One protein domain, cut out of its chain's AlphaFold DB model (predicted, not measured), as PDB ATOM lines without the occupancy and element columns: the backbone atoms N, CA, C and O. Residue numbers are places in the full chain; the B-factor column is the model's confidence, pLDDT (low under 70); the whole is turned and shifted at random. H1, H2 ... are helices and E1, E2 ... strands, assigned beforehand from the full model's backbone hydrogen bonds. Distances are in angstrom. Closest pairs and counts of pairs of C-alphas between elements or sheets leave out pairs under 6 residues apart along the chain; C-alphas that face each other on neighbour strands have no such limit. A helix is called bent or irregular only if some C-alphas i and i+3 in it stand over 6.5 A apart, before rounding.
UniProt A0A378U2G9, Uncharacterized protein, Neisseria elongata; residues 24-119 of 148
ATOM      1  N   LEU A  24     124.352 180.245 198.232       95.69
ATOM      2  CA  LEU A  24     124.493 181.590 197.671       95.69
ATOM      3  C   LEU A  24     123.820 182.642 198.566       95.69
ATOM      4  O   LEU A  24     124.398 183.707 198.750       95.69
ATOM      5  N   ASN A  25     122.697 182.311 199.215       95.69
ATOM      6  CA  ASN A  25     122.030 183.192 200.184       95.69
ATOM      7  C   ASN A  25     122.919 183.497 201.398       95.69
ATOM      8  O   ASN A  25     123.036 184.641 201.820       95.69
ATOM      9  N   GLU A  26     123.594 182.494 201.959       94.31
ATOM     10  CA  GLU A  26     124.520 182.740 203.065       94.31
ATOM     11  C   GLU A  26     125.722 183.598 202.641       94.31
ATOM     12  O   GLU A  26     126.245 184.368 203.448       94.31
ATOM     13  N   ILE A  27     126.200 183.440 201.402       91.56
ATOM     14  CA  ILE A  27     127.266 184.285 200.845       91.56
ATOM     15  C   ILE A  27     126.750 185.715 200.661       91.56
ATOM     16  O   ILE A  27     127.438 186.654 201.056       91.56
ATOM     17  N   GLU A  28     125.541 185.881 200.125       91.38
ATOM     18  CA  GLU A  28     124.855 187.165 199.979       91.38
ATOM     19  C   GLU A  28     124.748 187.884 201.326       91.38
ATOM     20  O   GLU A  28     125.270 188.987 201.468       91.38
ATOM     21  N   GLU A  29     124.193 187.233 202.355       91.44
ATOM     22  CA  GLU A  29     124.090 187.800 203.703       91.44
ATOM     23  C   GLU A  29     125.450 188.244 204.250       91.44
ATOM     24  O   GLU A  29     125.575 189.308 204.863       91.44
ATOM     25  N   MET A  30     126.490 187.432 204.038       87.25
ATOM     26  CA  MET A  30     127.843 187.762 204.474       87.25
ATOM     27  C   MET A  30     128.394 188.993 203.754       87.25
ATOM     28  O   MET A  30     129.030 189.830 204.398       87.25
ATOM     29  N   VAL A  31     128.174 189.113 202.444       83.81
ATOM     30  CA  VAL A  31     128.631 190.266 201.657       83.81
ATOM     31  C   VAL A  31     127.844 191.517 202.039       83.81
ATOM     32  O   VAL A  31     128.462 192.554 202.287       83.81
ATOM     33  N   CYS A  32     126.521 191.415 202.180       85.38
ATOM     34  CA  CYS A  32     125.664 192.513 202.619       85.38
ATOM     35  C   CYS A  32     126.098 193.052 203.987       85.38
ATOM     36  O   CYS A  32     126.282 194.256 204.146       85.38
ATOM     37  N   ARG A  33     126.378 192.168 204.958       84.25
ATOM     38  CA  ARG A  33     126.882 192.572 206.284       84.25
ATOM     39  C   ARG A  33     128.277 193.199 206.244       84.25
ATOM     40  O   ARG A  33     128.563 194.072 207.050       84.25
ATOM     41  N   GLN A  34     129.168 192.737 205.362       77.88
ATOM     42  CA  GLN A  34     130.552 193.235 205.293       77.88
ATOM     43  C   GLN A  34     130.706 194.537 204.514       77.88
ATOM     44  O   GLN A  34     131.675 195.258 204.731       77.88
ATOM     45  N   THR A  35     129.821 194.783 203.552       74.75
ATOM     46  CA  THR A  35     129.943 195.914 202.625       74.75
ATOM     47  C   THR A  35     128.888 196.986 202.848       74.75
ATOM     48  O   THR A  35     128.983 198.031 202.214       74.75
ATOM     49  N   GLU A  36     127.888 196.721 203.699       77.94
ATOM     50  CA  GLU A  36     126.694 197.561 203.887       77.94
ATOM     51  C   GLU A  36     125.938 197.831 202.570       77.94
ATOM     52  O   GLU A  36     125.124 198.747 202.470       77.94
ATOM     53  N   ARG A  37     126.197 197.027 201.530       79.12
ATOM     54  CA  ARG A  37     125.497 197.087 200.246       79.12
ATOM     55  C   ARG A  37     124.421 196.024 200.219       79.12
ATOM     56  O   ARG A  37     124.682 194.870 200.539       79.12
ATOM     57  N   HIS A  38     123.240 196.400 199.757       85.06
ATOM     58  CA  HIS A  38     122.204 195.438 199.418       85.06
ATOM     59  C   HIS A  38     122.498 194.873 198.033       85.06
ATOM     60  O   HIS A  38     122.328 195.565 197.032       85.06
ATOM     61  N   ILE A  39     122.973 193.633 197.997       87.19
ATOM     62  CA  ILE A  39     123.139 192.865 196.766       87.19
ATOM     63  C   ILE A  39     122.223 191.648 196.800       87.19
ATOM     64  O   ILE A  39     121.845 191.193 197.879       87.19
ATOM     65  N   ARG A  40     121.925 191.093 195.628       92.25
ATOM     66  CA  ARG A  40     121.281 189.789 195.487       92.25
ATOM     67  C   ARG A  40     122.132 188.873 194.621       92.25
ATOM     68  O   ARG A  40     122.611 189.307 193.580       92.25
ATOM     69  N   ILE A  41     122.326 187.623 195.026       94.00
ATOM     70  CA  ILE A  41     123.086 186.630 194.261       94.00
ATOM     71  C   ILE A  41     122.122 185.565 193.743       94.00
ATOM     72  O   ILE A  41     121.544 184.805 194.511       94.00
ATOM     73  N   ILE A  42     121.967 185.486 192.423       95.00
ATOM     74  CA  ILE A  42     121.050 184.555 191.757       95.00
ATOM     75  C   ILE A  42     121.865 183.582 190.914       95.00
ATOM     76  O   ILE A  42     122.656 184.016 190.082       95.00
ATOM     77  N   GLN A  43     121.666 182.273 191.070       95.88
ATOM     78  CA  GLN A  43     122.226 181.315 190.118       95.88
ATOM     79  C   GLN A  43     121.432 181.363 188.808       95.88
ATOM     80  O   GLN A  43     120.222 181.152 188.802       95.88
ATOM     81  N   THR A  44     122.111 181.626 187.694       95.00
ATOM     82  CA  THR A  44     121.500 181.691 186.352       95.00
ATOM     83  C   THR A  44     121.826 180.468 185.496       95.00
ATOM     84  O   THR A  44     121.211 180.253 184.455       95.00
ATOM     85  N   GLY A  45     122.766 179.637 185.945       94.38
ATOM     86  CA  GLY A  45     123.125 178.363 185.335       94.38
ATOM     87  C   GLY A  45     124.172 177.641 186.177       94.38
ATOM     88  O   GLY A  45     124.611 178.147 187.211       94.38
ATOM     89  N   ARG A  46     124.605 176.451 185.753       95.94
ATOM     90  CA  ARG A  46     125.750 175.785 186.393       95.94
ATOM     91  C   ARG A  46     126.971 176.701 186.301       95.94
ATOM     92  O   ARG A  46     127.238 177.261 185.236       95.94
ATOM     93  N   ASN A  47     127.690 176.879 187.408       96.94
ATOM     94  CA  ASN A  47     128.880 177.732 187.494       96.94
ATOM     95  C   ASN A  47     128.661 179.207 187.113       96.94
ATOM     96  O   ASN A  47     129.635 179.934 186.927       96.94
ATOM     97  N   THR A  48     127.408 179.660 187.023       96.38
ATOM     98  CA  THR A  48     127.059 181.011 186.575       96.38
ATOM     99  C   THR A  48     126.103 181.656 187.566       96.38
ATOM    100  O   THR A  48     125.066 181.086 187.914       96.38
ATOM    101  N   ILE A  49     126.449 182.855 188.021       95.44
ATOM    102  CA  ILE A  49     125.639 183.654 188.938       95.44
ATOM    103  C   ILE A  49     125.476 185.071 188.401       95.44
ATOM    104  O   ILE A  49     126.350 185.593 187.718       95.44
ATOM    105  N   ARG A  50     124.378 185.717 188.766       93.12
ATOM    106  CA  ARG A  50     124.170 187.152 188.620       93.12
ATOM    107  C   ARG A  50     124.209 187.792 189.997       93.12
ATOM    108  O   ARG A  50     123.477 187.375 190.891       93.12
ATOM    109  N   ILE A  51     125.041 188.813 190.155       90.38
ATOM    110  CA  ILE A  51     124.986 189.728 191.290       90.38
ATOM    111  C   ILE A  51     124.121 190.913 190.870       90.38
ATOM    112  O   ILE A  51     124.544 191.747 190.069       90.38
ATOM    113  N   GLU A  52     122.903 190.981 191.389       88.25
ATOM    114  CA  GLU A  52     122.048 192.150 191.240       88.25
ATOM    115  C   GLU A  52     122.421 193.186 192.306       88.25
ATOM    116  O   GLU A  52     122.409 192.934 193.508       88.25
ATOM    117  N   ASP A  53     122.785 194.361 191.819       79.75
ATOM    118  CA  ASP A  53     122.947 195.617 192.546       79.75
ATOM    119  C   ASP A  53     122.452 196.698 191.560       79.75
ATOM    120  O   ASP A  53     121.661 196.398 190.665       79.75
ATOM    121  N   LYS A  54     122.957 197.931 191.616       74.56
ATOM    122  CA  LYS A  54     122.589 199.033 190.717       74.56
ATOM    123  C   LYS A  54     122.659 198.727 189.219       74.56
ATOM    124  O   LYS A  54     121.918 199.341 188.462       74.56
ATOM    125  N   VAL A  55     123.579 197.866 188.778       73.75
ATOM    126  CA  VAL A  55     123.820 197.631 187.341       73.75
ATOM    127  C   VAL A  55     123.742 196.171 186.911       73.75
ATOM    128  O   VAL A  55     123.709 195.924 185.718       73.75
ATOM    129  N   GLY A  56     123.674 195.209 187.834       82.81
ATOM    130  CA  GLY A  56     123.739 193.782 187.495       82.81
ATOM    131  C   GLY A  56     125.116 193.351 186.965       82.81
ATOM    132  O   GLY A  56     125.713 193.994 186.104       82.81
ATOM    133  N   LEU A  57     125.649 192.254 187.494       87.62
ATOM    134  CA  LEU A  57     126.938 191.695 187.092       87.62
ATOM    135  C   LEU A  57     126.805 190.185 186.944       87.62
ATOM    136  O   LEU A  57     126.598 189.486 187.934       87.62
ATOM    137  N   ASP A  58     126.957 189.685 185.724       91.25
ATOM    138  CA  ASP A  58     127.008 188.247 185.480       91.25
ATOM    139  C   ASP A  58     128.434 187.755 185.706       91.25
ATOM    140  O   ASP A  58     129.376 188.307 185.139       91.25
ATOM    141  N   LEU A  59     128.590 186.722 186.529       93.25
ATOM    142  CA  LEU A  59     129.848 186.045 186.821       93.25
ATOM    143  C   LEU A  59     129.750 184.584 186.408       93.25
ATOM    144  O   LEU A  59     128.776 183.903 186.725       93.25
ATOM    145  N   PHE A  60     130.793 184.083 185.761       95.25
ATOM    146  CA  PHE A  60     130.914 182.680 185.387       95.25
ATOM    147  C   PHE A  60     132.266 182.150 185.850       95.25
ATOM    148  O   PHE A  60     133.294 182.796 185.651       95.25
ATOM    149  N   LEU A  61     132.269 181.000 186.523       97.00
ATOM    150  CA  LEU A  61     133.488 180.377 187.028       97.00
ATOM    151  C   LEU A  61     134.295 179.823 185.847       97.00
ATOM    152  O   LEU A  61     133.903 178.836 185.230       97.00
ATOM    153  N   GLU A  62     135.418 180.468 185.542       96.00
ATOM    154  CA  GLU A  62     136.306 180.099 184.436       96.00
ATOM    155  C   GLU A  62     137.368 179.094 184.868       96.00
ATOM    156  O   GLU A  62     137.697 178.165 184.131       96.00
ATOM    157  N   HIS A  63     137.939 179.296 186.056       95.75
ATOM    158  CA  HIS A  63     139.061 178.493 186.517       95.75
ATOM    159  C   HIS A  63     139.103 178.366 188.037       95.75
ATOM    160  O   HIS A  63     138.662 179.250 188.777       95.75
ATOM    161  N   VAL A  64     139.689 177.264 188.495       96.06
ATOM    162  CA  VAL A  64     139.935 176.980 189.907       96.06
ATOM    163  C   VAL A  64     141.437 176.890 190.100       96.06
ATOM    164  O   VAL A  64     142.080 175.990 189.570       96.06
ATOM    165  N   TYR A  65     141.982 177.838 190.853       92.81
ATOM    166  CA  TYR A  65     143.358 177.783 191.321       92.81
ATOM    167  C   TYR A  65     143.419 177.013 192.637       92.81
ATOM    168  O   TYR A  65     142.440 176.886 193.368       92.81
ATOM    169  N   ASP A  66     144.611 176.563 192.983       90.12
ATOM    170  CA  ASP A  66     144.932 175.930 194.254       90.12
ATOM    171  C   ASP A  66     144.650 176.815 195.482       90.12
ATOM    172  O   ASP A  66     144.444 176.272 196.572       90.12
ATOM    173  N   ASP A  67     144.581 178.143 195.313       88.88
ATOM    174  CA  ASP A  67     144.327 179.138 196.366       88.88
ATOM    175  C   ASP A  67     143.057 179.996 196.172       88.88
ATOM    176  O   ASP A  67     142.758 180.873 196.997       88.88
ATOM    177  N   GLY A  68     142.297 179.783 195.094       93.31
ATOM    178  CA  GLY A  68     141.259 180.730 194.707       93.31
ATOM    179  C   GLY A  68     140.453 180.366 193.469       93.31
ATOM    180  O   GLY A  68     140.621 179.315 192.864       93.31
ATOM    181  N   LEU A  69     139.557 181.273 193.092       96.12
ATOM    182  CA  LEU A  69     138.652 181.121 191.953       96.12
ATOM    183  C   LEU A  69     138.866 182.260 190.964       96.12
ATOM    184  O   LEU A  69     139.080 183.403 191.377       96.12
ATOM    185  N   LEU A  70     138.772 181.956 189.675       95.50
ATOM    186  CA  LEU A  70     138.724 182.941 188.605       95.50
ATOM    187  C   LEU A  70     137.323 182.971 188.019       95.50
ATOM    188  O   LEU A  70     136.820 181.954 187.543       95.50
ATOM    189  N   PHE A  71     136.721 184.148 188.039       95.06
ATOM    190  CA  PHE A  71     135.453 184.407 187.389       95.06
ATOM    191  C   PHE A  71     135.681 185.314 186.195       95.06
ATOM    192  O   PHE A  71     136.270 186.382 186.347       95.06
ATOM    193  N   GLY A  72     135.169 184.933 185.037       93.31
ATOM    194  CA  GLY A  72     134.908 185.897 183.984       93.31
ATOM    195  C   GLY A  72     133.641 186.672 184.336       93.31
ATOM    196  O   GLY A  72     132.774 186.165 185.058       93.31
ATOM    197  N   TYR A  73     133.531 187.911 183.863       89.75
ATOM    198  CA  TYR A  73     132.342 188.715 184.102       89.75
ATOM    199  C   TYR A  73     131.785 189.361 182.840       89.75
ATOM    200  O   TYR A  73     132.513 189.709 181.912       89.75
ATOM    201  N   ARG A  74     130.467 189.561 182.824       86.75
ATOM    202  CA  ARG A  74     129.764 190.332 181.796       86.75
ATOM    203  C   ARG A  74     128.923 191.413 182.453       86.75
ATOM    204  O   ARG A  74     128.235 191.178 183.445       86.75
ATOM    205  N   LEU A  75     128.998 192.608 181.882       82.06
ATOM    206  CA  LEU A  75     128.131 193.726 182.229       82.06
ATOM    207  C   LEU A  75     126.994 193.820 181.203       82.06
ATOM    208  O   LEU A  75     127.170 193.383 180.060       82.06
ATOM    209  N   PRO A  76     125.849 194.421 181.564       76.56
ATOM    210  CA  PRO A  76     124.805 194.732 180.600       76.56
ATOM    211  C   PRO A  76     125.324 195.569 179.424       76.56
ATOM    212  O   PRO A  76     126.265 196.366 179.551       76.56
ATOM    213  N   PHE A  77     124.665 195.415 178.272       63.75
ATOM    214  CA  PHE A  77     124.946 196.189 177.064       63.75
ATOM    215  C   PHE A  77     124.944 197.699 177.361       63.75
ATOM    216  O   PHE A  77     124.050 198.214 178.025       63.75
ATOM    217  N   GLY A  78     125.979 198.405 176.892       64.12
ATOM    218  CA  GLY A  78     126.188 199.839 177.142       64.12
ATOM    219  C   GLY A  78     127.142 200.165 178.299       64.12
ATOM    220  O   GLY A  78     127.729 201.243 178.309       64.12
ATOM    221  N   LEU A  79     127.397 199.226 179.218       66.25
ATOM    222  CA  LEU A  79     128.358 199.420 180.317       66.25
ATOM    223  C   LEU A  79     129.755 198.856 180.024       66.25
ATOM    224  O   LEU A  79     130.715 199.223 180.701       66.25
ATOM    225  N   ASN A  80     129.906 198.042 178.973       61.84
ATOM    226  CA  ASN A  80     131.206 197.512 178.537       61.84
ATOM    227  C   ASN A  80     132.196 198.619 178.137       61.84
ATOM    228  O   ASN A  80     133.373 198.537 178.479       61.84
ATOM    229  N   ALA A  81     131.716 199.695 177.502       59.28
ATOM    230  CA  ALA A  81     132.532 200.866 177.158       59.28
ATOM    231  C   ALA A  81     133.050 201.620 178.399       59.28
ATOM    232  O   ALA A  81     134.024 202.365 178.328       59.28
ATOM    233  N   ILE A  82     132.421 201.387 179.553       59.22
ATOM    234  CA  ILE A  82     132.763 201.990 180.836       59.22
ATOM    235  C   ILE A  82     133.268 200.934 181.824       59.22
ATOM    236  O   ILE A  82     133.311 201.210 183.016       59.22
ATOM    237  N   ALA A  83     133.694 199.745 181.371       58.84
ATOM    238  CA  ALA A  83     134.106 198.630 182.233       58.84
ATOM    239  C   ALA A  83     135.168 199.023 183.281       58.84
ATOM    240  O   ALA A  83     135.109 198.566 184.421       58.84
ATOM    241  N   LYS A  84     136.089 199.942 182.942       57.84
ATOM    242  CA  LYS A  84     137.077 200.506 183.887       57.84
ATOM    243  C   LYS A  84     136.427 201.331 185.015       57.84
ATOM    244  O   LYS A  84     136.945 201.365 186.130       57.84
ATOM    245  N   THR A  85     135.290 201.969 184.751       56.81
ATOM    246  CA  THR A  85     134.491 202.738 185.721       56.81
ATOM    247  C   THR A  85     133.451 201.860 186.414       56.81
ATOM    248  O   THR A  85     133.278 201.983 187.619       56.81
ATOM    249  N   ALA A  86     132.824 200.917 185.710       54.38
ATOM    250  CA  ALA A  86     131.927 199.921 186.289       54.38
ATOM    251  C   ALA A  86     132.668 199.035 187.297       54.38
ATOM    252  O   ALA A  86     132.164 198.825 188.393       54.38
ATOM    253  N   GLY A  87     133.913 198.642 187.003       55.62
ATOM    254  CA  GLY A  87     134.811 198.013 187.972       55.62
ATOM    255  C   GLY A  87     135.055 198.894 189.201       55.62
ATOM    256  O   GLY A  87     135.016 198.401 190.318       55.62
ATOM    257  N   LYS A  88     135.201 200.218 189.049       56.38
ATOM    258  CA  LYS A  88     135.303 201.149 190.193       56.38
ATOM    259  C   LYS A  88     133.986 201.336 190.962       56.38
ATOM    260  O   LYS A  88     134.051 201.607 192.154       56.38
ATOM    261  N   ILE A  89     132.827 201.217 190.313       54.19
ATOM    262  CA  ILE A  89     131.488 201.382 190.914       54.19
ATOM    263  C   ILE A  89     131.044 200.097 191.640       54.19
ATOM    264  O   ILE A  89     130.515 200.135 192.754       54.19
ATOM    265  N   LEU A  90     131.280 198.940 191.023       55.78
ATOM    266  CA  LEU A  90     130.967 197.622 191.572       55.78
ATOM    267  C   LEU A  90     131.994 197.225 192.627       55.78
ATOM    268  O   LEU A  90     131.637 196.931 193.764       55.78
ATOM    269  N   ALA A  91     133.277 197.328 192.302       54.94
ATOM    270  CA  ALA A  91     134.364 197.049 193.221       54.94
ATOM    271  C   ALA A  91     134.847 198.339 193.891       54.94
ATOM    272  O   ALA A  91     136.046 198.564 193.886       54.94
ATOM    273  N   GLY A  92     133.962 199.189 194.437       46.94
ATOM    274  CA  GLY A  92     134.272 200.455 195.138       46.94
ATOM    275  C   GLY A  92     135.667 200.520 195.772       46.94
ATOM    276  O   GLY A  92     135.847 200.099 196.902       46.94
ATOM    277  N   ARG A  93     136.692 200.981 195.040       43.31
ATOM    278  CA  ARG A  93     138.107 200.964 195.490       43.31
ATOM    279  C   ARG A  93     138.587 199.620 196.108       43.31
ATOM    280  O   ARG A  93     139.501 199.600 196.923       43.31
ATOM    281  N   VAL A  94     138.018 198.482 195.716       48.00
ATOM    282  CA  VAL A  94     138.272 197.127 196.228       48.00
ATOM    283  C   VAL A  94     139.389 196.470 195.407       48.00
ATOM    284  O   VAL A  94     139.215 195.416 194.810       48.00
ATOM    285  N   ARG A  95     140.594 197.055 195.415       50.75
ATOM    286  CA  ARG A  95     141.804 196.213 195.403       50.75
ATOM    287  C   ARG A  95     141.995 195.744 196.835       50.75
ATOM    288  O   ARG A  95     142.788 196.297 197.589       50.75
ATOM    289  N   THR A  96     141.188 194.776 197.245       62.91
ATOM    290  CA  THR A  96     141.393 194.119 198.535       62.91
ATOM    291  C   THR A  96     142.211 192.867 198.298       62.91
ATOM    292  O   THR A  96     142.152 192.271 197.230       62.91
ATOM    293  N   LYS A  97     142.941 192.398 199.312       69.25
ATOM    294  CA  LYS A  97     143.646 191.107 199.232       69.25
ATOM    295  C   LYS A  97     142.716 189.930 198.872       69.25
ATOM    296  O   LYS A  97     143.209 188.869 198.517       69.25
ATOM    297  N   LYS A  98     141.393 190.118 198.992       82.38
ATOM    298  CA  LYS A  98     140.344 189.124 198.740       82.38
ATOM    299  C   LYS A  98     139.930 189.039 197.273       82.38
ATOM    300  O   LYS A  98     139.684 187.937 196.802       82.38
ATOM    301  N   LEU A  99     139.834 190.170 196.571       84.38
ATOM    302  CA  LEU A  99     139.333 190.239 195.198       84.38
ATOM    303  C   LEU A  99     140.280 191.078 194.337       84.38
ATOM    304  O   LEU A  99     140.583 192.222 194.681       84.38
ATOM    305  N   ASN A 100     140.717 190.519 193.213       84.88
ATOM    306  CA  ASN A 100     141.472 191.234 192.193       84.88
ATOM    307  C   ASN A 100     140.634 191.348 190.920       84.88
ATOM    308  O   ASN A 100     140.237 190.333 190.356       84.88
ATOM    309  N   TRP A 101     140.378 192.578 190.487       84.38
ATOM    310  CA  TRP A 101     139.601 192.878 189.292       84.38
ATOM    311  C   TRP A 101     140.537 193.234 188.134       84.38
ATOM    312  O   TRP A 101     141.273 194.222 188.212       84.38
ATOM    313  N   ASP A 102     140.465 192.468 187.049       84.31
ATOM    314  CA  ASP A 102     141.125 192.735 185.774       84.31
ATOM    315  C   ASP A 102     140.068 193.154 184.743       84.31
ATOM    316  O   ASP A 102     139.337 192.338 184.183       84.31
ATOM    317  N   ALA A 103     139.958 194.465 184.522       78.50
ATOM    318  CA  ALA A 103     138.957 195.013 183.615       78.50
ATOM    319  C   ALA A 103     139.304 194.815 182.135       78.50
ATOM    320  O   ALA A 103     138.415 194.916 181.294       78.50
ATOM    321  N   GLU A 104     140.576 194.570 181.814       80.06
ATOM    322  CA  GLU A 104     141.033 194.390 180.434       80.06
ATOM    323  C   GLU A 104     140.730 192.976 179.959       80.06
ATOM    324  O   GLU A 104     140.247 192.791 178.845       80.06
ATOM    325  N   LYS A 105     140.919 191.992 180.843       85.00
ATOM    326  CA  LYS A 105     140.553 190.595 180.587       85.00
ATOM    327  C   LYS A 105     139.103 190.261 180.928       85.00
ATOM    328  O   LYS A 105     138.670 189.152 180.656       85.00
ATOM    329  N   GLN A 106     138.370 191.203 181.523       87.25
ATOM    330  CA  GLN A 106     137.019 190.993 182.056       87.25
ATOM    331  C   GLN A 106     136.959 189.849 183.082       87.25
ATOM    332  O   GLN A 106     136.069 189.003 183.052       87.25
ATOM    333  N   GLN A 107     137.915 189.840 184.015       90.56
ATOM    334  CA  GLN A 107     138.088 188.787 185.012       90.56
ATOM    335  C   GLN A 107     138.112 189.326 186.445       90.56
ATOM    336  O   GLN A 107     138.570 190.433 186.724       90.56
ATOM    337  N   ILE A 108     137.658 188.500 187.385       89.50
ATOM    338  CA  ILE A 108     137.738 188.713 188.827       89.50
ATOM    339  C   ILE A 108     138.358 187.470 189.455       89.50
ATOM    340  O   ILE A 108     137.791 186.381 189.400       89.50
ATOM    341  N   ARG A 109     139.501 187.631 190.119       91.50
ATOM    342  CA  ARG A 109     140.100 186.574 190.934       91.50
ATOM    343  C   ARG A 109     139.690 186.744 192.390       91.50
ATOM    344  O   ARG A 109     140.018 187.755 193.010       91.50
ATOM    345  N   ALA A 110     139.034 185.734 192.949       90.75
ATOM    346  CA  ALA A 110     138.760 185.628 194.372       90.75
ATOM    347  C   ALA A 110     139.852 184.796 195.052       90.75
ATOM    348  O   ALA A 110     139.973 183.595 194.815       90.75
ATOM    349  N   ASN A 111     140.648 185.431 195.908       91.44
ATOM    350  CA  ASN A 111     141.665 184.752 196.699       91.44
ATOM    351  C   ASN A 111     141.017 184.160 197.953       91.44
ATOM    352  O   ASN A 111     140.756 184.873 198.923       91.44
ATOM    353  N   LEU A 112     140.756 182.856 197.939       91.25
ATOM    354  CA  LEU A 112     140.052 182.171 199.020       91.25
ATOM    355  C   LEU A 112     140.912 182.033 200.286       91.25
ATOM    356  O   LEU A 112     140.374 182.018 201.397       91.25
ATOM    357  N   SER A 113     142.242 182.019 200.147       86.50
ATOM    358  CA  SER A 113     143.184 181.840 201.264       86.50
ATOM    359  C   SER A 113     143.163 182.967 202.304       86.50
ATOM    360  O   SER A 113     143.597 182.785 203.443       86.50
ATOM    361  N   VAL A 114     142.615 184.134 201.954       87.25
ATOM    362  CA  VAL A 114     142.513 185.287 202.862       87.25
ATOM    363  C   VAL A 114     141.149 185.408 203.552       87.25
ATOM    364  O   VAL A 114     140.975 186.269 204.421       87.25
ATOM    365  N   PHE A 115     140.171 184.562 203.213       85.25
ATOM    366  CA  PHE A 115     138.861 184.558 203.867       85.25
ATOM    367  C   PHE A 115     138.918 183.751 205.162       85.25
ATOM    368  O   PHE A 115     139.146 182.549 205.129       85.25
ATOM    369  N   GLY A 116     138.652 184.385 206.308       85.56
ATOM    370  CA  GLY A 116     138.815 183.759 207.629       85.56
ATOM    371  C   GLY A 116     138.098 182.414 207.820       85.56
ATOM    372  O   GLY A 116     138.629 181.551 208.508       85.56
ATOM    373  N   GLN A 117     136.944 182.200 207.174       83.81
ATOM    374  CA  GLN A 117     136.196 180.935 207.267       83.81
ATOM    375  C   GLN A 117     136.848 179.769 206.504       83.81
ATOM    376  O   GLN A 117     136.636 178.617 206.868       83.81
ATOM    377  N   ILE A 118     137.626 180.055 205.455       87.81
ATOM    378  CA  ILE A 118     138.207 179.046 204.548       87.81
ATOM    379  C   ILE A 118     139.732 178.966 204.732       87.81
ATOM    380  O   ILE A 118     140.325 177.905 204.567       87.81
ATOM    381  N   LYS A 119     140.370 180.057 205.172       89.50
ATOM    382  CA  LYS A 119     141.811 180.175 205.438       89.50
ATOM    383  C   LYS A 119     142.407 178.984 206.209       89.50
ATOM    384  O   LYS A 119     143.459 178.514 205.781       89.50
TER     385      LYS A 119
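AT A GLANCE: This is residues 24 to 119 of the 148 residues of an uncharacterized protein of Neisseria elongata (UniProt A0A378U2G9). One strongly twisted, curved sheet of six strands makes the body, with a helix near each edge: H1 over edge strand E1, and H2 beside the strands at the E5 end. The printed part has 96 residues, in the order H1 E1 E2 E3 E4 H2 E5 E6; the sheet runs E1 E2 E3 E4 E6 E5, all antiparallel. The class is mixed, helices and strands. The whole is compact and rounded, with a radius of gyration of the C-alphas of 12.9 A and spans of 37 by 29 by 26 A.

IN THESE COORDINATES: The strands are E1, residues 40 to 45; E2, 48 to 52; E3, 57 to 65, 21.9 A long; E4, 68 to 74, 19.8 A; E5, 99 to 102; and E6, 107 to 111. H1, residues 24 to 35, spans 16.1 A from C-alpha 24 at (124.493, 181.590, 197.671). H2, residues 80 to 90, spans 13.0 A and is irregular: C-alphas 81 and 84 are 8.1 A apart. E6 ends at C-alpha 111, (141.665, 184.752, 196.699).

HOW THE PARTS SIT: E1 to E4 form a meander, each strand the antiparallel neighbour of the one before. N 42 and O 50 of hairpin E1 and E2 are 2.9 A apart, N 51 and O 57 of hairpin E2 and E3 2.8 A, and N 60 and O 72 of hairpin E3 and E4 3.0 A. E3 bends by 57 degrees at residue 62. In the antiparallel neighbours E4 and E6, N 71 and O 108 are within hydrogen-bond range at 2.8 A, and in the hairpin E5 and E6, N 100 and O 109 are within hydrogen-bond range at 2.9 A. E4, H2 and E5 form a split strand-helix-strand unit, two strands running the same way with E6 between them, its crossover right-handed. H1 is on the sheet at a height of 8.4 A, over E1 and slantwise to it at 35 degrees on the local plane; the closest C-alphas are Glu 28 and Ile 41, 6.0 A. H2 is on the sheet at a height of 8.8 A, only just over none of the strands, with 2 of its 11 C-alphas falling on E6; its closest C-alpha pair with E5 is Gly 87 and Trp 101, 7.1 A. H1 and H2 are apart. Every O i to N i+4 pair is within hydrogen-bond range in H1, and 4 of 7 in H2.

THE WHOLE: The two C-alphas farthest apart, Gly 78 and Lys 119, are 37.8 A apart. The printed part has no cut and no long link. Mean pLDDT of the printed part is 81.8; residues 77 to 97 are under 70.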